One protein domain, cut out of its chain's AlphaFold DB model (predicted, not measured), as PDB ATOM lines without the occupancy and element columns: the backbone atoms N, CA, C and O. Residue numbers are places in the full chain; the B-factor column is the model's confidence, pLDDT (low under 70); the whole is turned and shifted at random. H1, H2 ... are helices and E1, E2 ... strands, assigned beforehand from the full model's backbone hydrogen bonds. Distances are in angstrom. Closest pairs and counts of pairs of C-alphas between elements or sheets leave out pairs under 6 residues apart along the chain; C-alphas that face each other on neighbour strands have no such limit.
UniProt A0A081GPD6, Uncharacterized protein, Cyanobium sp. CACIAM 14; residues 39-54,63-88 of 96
ATOM      1  N   GLY A  39      87.984  35.650  23.153       85.31
ATOM      2  CA  GLY A  39      87.392  35.142  24.394       85.31
ATOM      3  C   GLY A  39      86.217  34.168  24.224       85.31
ATOM      4  O   GLY A  39      85.672  33.965  23.135       85.31
ATOM      5  N   GLY A  40      85.812  33.559  25.343       87.62
ATOM      6  CA  GLY A  40      84.903  32.408  25.337       87.62
ATOM      7  C   GLY A  40      83.501  32.680  24.822       87.62
ATOM      8  O   GLY A  40      82.933  31.857  24.111       87.62
ATOM      9  N   LEU A  41      82.943  33.862  25.083       88.81
ATOM     10  CA  LEU A  41      81.594  34.174  24.608       88.81
ATOM     11  C   LEU A  41      81.550  34.306  23.079       88.81
ATOM     12  O   LEU A  41      80.584  33.876  22.446       88.81
ATOM     13  N   ALA A  42      82.600  34.871  22.475       87.31
ATOM     14  CA  ALA A  42      82.736  34.943  21.025       87.31
ATOM     15  C   ALA A  42      82.892  33.540  20.413       87.31
ATOM     16  O   ALA A  42      82.259  33.246  19.397       87.31
ATOM     17  N   ALA A  43      83.661  32.664  21.069       86.31
ATOM     18  CA  ALA A  43      83.833  31.266  20.676       86.31
ATOM     19  C   ALA A  43      82.504  30.490  20.690       86.31
ATOM     20  O   ALA A  43      82.109  29.920  19.674       86.31
ATOM     21  N   LEU A  44      81.759  30.546  21.799       86.88
ATOM     22  CA  LEU A  44      80.469  29.862  21.953       86.88
ATOM     23  C   LEU A  44      79.423  30.367  20.947       86.88
ATOM     24  O   LEU A  44      78.700  29.578  20.339       86.88
ATOM     25  N   ARG A  45      79.369  31.683  20.699       87.38
ATOM     26  CA  ARG A  45      78.503  32.257  19.652       87.38
ATOM     27  C   ARG A  45      78.887  31.771  18.259       87.38
ATOM     28  O   ARG A  45      78.011  31.605  17.413       87.38
ATOM     29  N   HIS A  46      80.178  31.577  17.998       85.12
ATOM     30  CA  HIS A  46      80.628  31.040  16.722       85.12
ATOM     31  C   HIS A  46      80.201  29.585  16.539       85.12
ATOM     32  O   HIS A  46      79.620  29.293  15.497       85.12
ATOM     33  N   LEU A  47      80.415  28.733  17.544       83.94
ATOM     34  CA  LEU A  47      79.969  27.336  17.541       83.94
ATOM     35  C   LEU A  47      78.467  27.224  17.274       83.94
ATOM     36  O   LEU A  47      78.056  26.494  16.378       83.94
ATOM     37  N   ARG A  48      77.656  28.041  17.954       84.56
ATOM     38  CA  ARG A  48      76.208  28.082  17.715       84.56
ATOM     39  C   ARG A  48      75.855  28.432  16.264       84.56
ATOM     40  O   ARG A  48      74.974  27.819  15.686       84.56
ATOM     41  N   ARG A  49      76.560  29.386  15.642       85.25
ATOM     42  CA  ARG A  49      76.349  29.723  14.215       85.25
ATOM     43  C   ARG A  49      76.759  28.606  13.253       85.25
ATOM     44  O   ARG A  49      76.265  28.591  12.135       85.25
ATOM     45  N   LEU A  50      77.664  27.716  13.660       79.69
ATOM     46  CA  LEU A  50      78.064  26.545  12.877       79.69
ATOM     47  C   LEU A  50      77.074  25.373  13.015       79.69
ATOM     48  O   LEU A  50      77.308  24.330  12.414       79.69
ATOM     49  N   GLY A  51      76.000  25.519  13.802       78.31
ATOM     50  CA  GLY A  51      75.073  24.425  14.112       78.31
ATOM     51  C   GLY A  51      75.627  23.429  15.134       78.31
ATOM     52  O   GLY A  51      75.090  22.338  15.294       78.31
ATOM     53  N   ALA A  52      76.705  23.785  15.842       76.06
ATOM     54  CA  ALA A  52      77.244  23.000  16.953       76.06
ATOM     55  C   ALA A  52      76.516  23.330  18.273       76.06
ATOM     56  O   ALA A  52      77.141  23.541  19.312       76.06
ATOM     57  N   ASP A  53      75.191  23.455  18.213       73.81
ATOM     58  CA  ASP A  53      74.291  23.720  19.339       73.81
ATOM     59  C   ASP A  53      73.456  22.499  19.742       73.81
ATOM     60  O   ASP A  53      72.798  22.515  20.783       73.81
ATOM     61  N   ALA A  54      73.550  21.411  18.976       69.06
ATOM     62  CA  ALA A  54      73.005  20.115  19.337       69.06
ATOM     63  C   ALA A  54      73.794  19.516  20.515       69.06
ATOM     64  O   ALA A  54      74.824  18.862  20.346       69.06
ATOM     65  N   GLY A  63      74.800  31.701  35.976       91.00
ATOM     66  CA  GLY A  63      75.905  31.540  36.928       91.00
ATOM     67  C   GLY A  63      77.009  30.610  36.419       91.00
ATOM     68  O   GLY A  63      78.191  30.907  36.587       91.00
ATOM     69  N   GLU A  64      76.634  29.522  35.753       88.75
ATOM     70  CA  GLU A  64      77.563  28.541  35.183       88.75
ATOM     71  C   GLU A  64      78.289  29.117  33.971       88.75
ATOM     72  O   GLU A  64      79.508  28.997  33.877       88.75
ATOM     73  N   LEU A  65      77.569  29.842  33.107       89.44
ATOM     74  CA  LEU A  65      78.170  30.551  31.981       89.44
ATOM     75  C   LEU A  65      79.215  31.567  32.458       89.44
ATOM     76  O   LEU A  65      80.317  31.613  31.921       89.44
ATOM     77  N   ARG A  66      78.916  32.356  33.498       91.50
ATOM     78  CA  ARG A  66      79.894  33.302  34.062       91.50
ATOM     79  C   ARG A  66      81.142  32.596  34.592       91.50
ATOM     80  O   ARG A  66      82.248  33.054  34.321       91.50
ATOM     81  N   ARG A  67      80.984  31.467  35.294       91.12
ATOM     82  CA  ARG A  67      82.118  30.662  35.784       91.12
ATOM     83  C   ARG A  67      82.950  30.087  34.638       91.12
ATOM     84  O   ARG A  67      84.174  30.144  34.715       91.12
ATOM     85  N   LEU A  68      82.304  29.585  33.587       88.38
ATOM     86  CA  LEU A  68      82.961  29.092  32.375       88.38
ATOM     87  C   LEU A  68      83.788  30.194  31.704       88.38
ATOM     88  O   LEU A  68      84.956  29.989  31.396       88.38
ATOM     89  N   LEU A  69      83.199  31.378  31.518       89.50
ATOM     90  CA  LEU A  69      83.876  32.513  30.891       89.50
ATOM     91  C   LEU A  69      85.046  33.040  31.733       89.50
ATOM     92  O   LEU A  69      86.057  33.443  31.164       89.50
ATOM     93  N   ALA A  70      84.936  33.003  33.065       90.25
ATOM     94  CA  ALA A  70      86.010  33.414  33.970       90.25
ATOM     95  C   ALA A  70      87.255  32.512  33.880       90.25
ATOM     96  O   ALA A  70      88.366  32.995  34.079       90.25
ATOM     97  N   HIS A  71      87.074  31.231  33.546       87.38
ATOM     98  CA  HIS A  71      88.157  30.251  33.404       87.38
ATOM     99  C   HIS A  71      88.469  29.925  31.937       87.38
ATOM    100  O   HIS A  71      89.156  28.946  31.656       87.38
ATOM    101  N   TRP A  72      87.950  30.711  30.989       85.81
ATOM    102  CA  TRP A  72      88.162  30.443  29.572       85.81
ATOM    103  C   TRP A  72      89.622  30.716  29.175       85.81
ATOM    104  O   TRP A  72      90.162  31.765  29.546       85.81
ATOM    105  N   PRO A  73      90.264  29.837  28.385       82.12
ATOM    106  CA  PRO A  73      91.637  30.046  27.939       82.12
ATOM    107  C   PRO A  73      91.750  31.322  27.094       82.12
ATOM    108  O   PRO A  73      91.022  31.530  26.121       82.12
ATOM    109  N   ARG A  74      92.661  32.222  27.483       73.44
ATOM    110  CA  ARG A  74      92.751  33.575  26.907       73.44
ATOM    111  C   ARG A  74      93.364  33.630  25.507       73.44
ATOM    112  O   ARG A  74      93.106  34.598  24.798       73.44
ATOM    113  N   GLN A  75      94.168  32.644  25.115       66.81
ATOM    114  CA  GLN A  75      95.006  32.722  23.908       66.81
ATOM    115  C   GLN A  75      94.955  31.475  23.024       66.81
ATOM    116  O   GLN A  75      95.822  31.280  22.177       66.81
ATOM    117  N   GLU A  76      93.931  30.643  23.175       70.94
ATOM    118  CA  GLU A  76      93.815  29.435  22.366       70.94
ATOM    119  C   GLU A  76      92.846  29.635  21.206       70.94
ATOM    120  O   GLU A  76      91.799  30.279  21.323       70.94
ATOM    121  N   ALA A  77      93.229  29.100  20.051       81.19
ATOM    122  CA  ALA A  77      92.331  28.972  18.925       81.19
ATOM    123  C   ALA A  77      91.386  27.798  19.185       81.19
ATOM    124  O   ALA A  77      91.821  26.688  19.505       81.19
ATOM    125  N   LEU A  78      90.091  28.026  18.988       82.50
ATOM    126  CA  LEU A  78      89.134  26.935  18.994       82.50
ATOM    127  C   LEU A  78      89.441  26.042  17.797       82.50
ATOM    128  O   LEU A  78      89.425  26.497  16.652       82.50
ATOM    129  N   THR A  79      89.736  24.782  18.086       83.62
ATOM    130  CA  THR A  79      90.086  23.779  17.088       83.62
ATOM    131  C   THR A  79      89.013  22.709  17.076       83.62
ATOM    132  O   THR A  79      88.581  22.256  18.133       83.62
ATOM    133  N   TRP A  80      88.568  22.320  15.886       83.94
ATOM    134  CA  TRP A  80      87.599  21.245  15.711       83.94
ATOM    135  C   TRP A  80      87.930  20.424  14.472       83.94
ATOM    136  O   TRP A  80      88.612  20.886  13.551       83.94
ATOM    137  N   GLU A  81      87.428  19.197  14.460       86.56
ATOM    138  CA  GLU A  81      87.609  18.262  13.360       86.56
ATOM    139  C   GLU A  81      86.261  17.909  12.735       86.56
ATOM    140  O   GLU A  81      85.240  17.828  13.416       86.56
ATOM    141  N   VAL A  82      86.257  17.727  11.416       86.50
ATOM    142  CA  VAL A  82      85.090  17.321  10.632       86.50
ATOM    143  C   VAL A  82      85.471  16.100   9.815       86.50
ATOM    144  O   VAL A  82      86.363  16.164   8.970       86.50
ATOM    145  N   LEU A  83      84.779  14.988  10.049       89.62
ATOM    146  CA  LEU A  83      84.902  13.794   9.225       89.62
ATOM    147  C   LEU A  83      83.956  13.909   8.023       89.62
ATOM    148  O   LEU A  83      82.748  13.738   8.152       89.62
ATOM    149  N   LEU A  84      84.513  14.204   6.850       90.81
ATOM    150  CA  LEU A  84      83.782  14.215   5.587       90.81
ATOM    151  C   LEU A  84      83.766  12.807   4.993       90.81
ATOM    152  O   LEU A  84      84.822  12.263   4.661       90.81
ATOM    153  N   LEU A  85      82.569  12.250   4.815       92.31
ATOM    154  CA  LEU A  85      82.348  10.971   4.144       92.31
ATOM    155  C   LEU A  85      81.490  11.197   2.902       92.31
ATOM    156  O   LEU A  85      80.388  11.735   2.987       92.31
ATOM    157  N   LEU A  86      81.990  10.765   1.748       92.25
ATOM    158  CA  LEU A  86      81.227  10.694   0.509       92.25
ATOM    159  C   LEU A  86      81.062   9.226   0.150       92.25
ATOM    160  O   LEU A  86      82.046   8.494   0.046       92.25
ATOM    161  N   GLY A  87      79.832   8.790  -0.075       91.62
ATOM    162  CA  GLY A  87      79.539   7.411  -0.424       91.62
ATOM    163  C   GLY A  87      78.247   7.293  -1.205       91.62
ATOM    164  O   GLY A  87      77.548   8.279  -1.436       91.62
ATOM    165  N   ARG A  88      77.935   6.069  -1.618       92.25
ATOM    166  CA  ARG A  88      76.623   5.731  -2.167       92.25
ATOM    167  C   ARG A  88      75.925   4.793  -1.206       92.25
ATOM    168  O   ARG A  88      76.552   3.870  -0.695       92.25
TER     169      ARG A  88
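What this domain is: This is residues 39 to 54 and 63 to 88 of the 96 residues of an uncharacterized protein of Cyanobium sp. CACIAM 14 (UniProt A0A081GPD6). What shape is this? Two short helices, H1 and H2, make a corner near Gly 40 and Leu 69, and the lone strand E1 leads away as a long arm, residues 81 to 88 sticking out free. What makes it up? The printed part has 42 residues, with H1, H2 and E1 in that order, a mixed class. It is only just extended, close to loose: the radius of gyration of the C-alphas is 13.9 A, and the spans are 46 by 21 by 13 A.

Where its parts are: Where are the helices? H1 is residues 40 to 49, 14.3 A long, from C-alpha 40 at (84.903, 32.408, 25.337); H2 is residues 63 to 70, 10.7 A. Where is the strand? E1, residues 78 to 88, is 32.5 A long and ends at C-alpha 88, (76.623, 5.731, -2.167).

How they stand to each other: How do the helices stand? H1 and H2 are close but not clearly touching, the closest C-alphas, of Gly 40 and Leu 69, 5.6 A apart. They run opposite ways at a steep tilt of 68 degrees, only just short of about perpendicular. In both, every O i to N i+4 pair is within hydrogen-bond range. And E1? It pairs with no named strand and is apart from H2; its closest C-alphas with H1 are those of Leu 78 and Ala 43, 7.0 A.

The domain as a whole: Is anything missing? Residues 55 to 62 are not printed, with 21.2 A between C-alphas 54 and 63. Where is confidence low? Residues 54 and 75 are under 70.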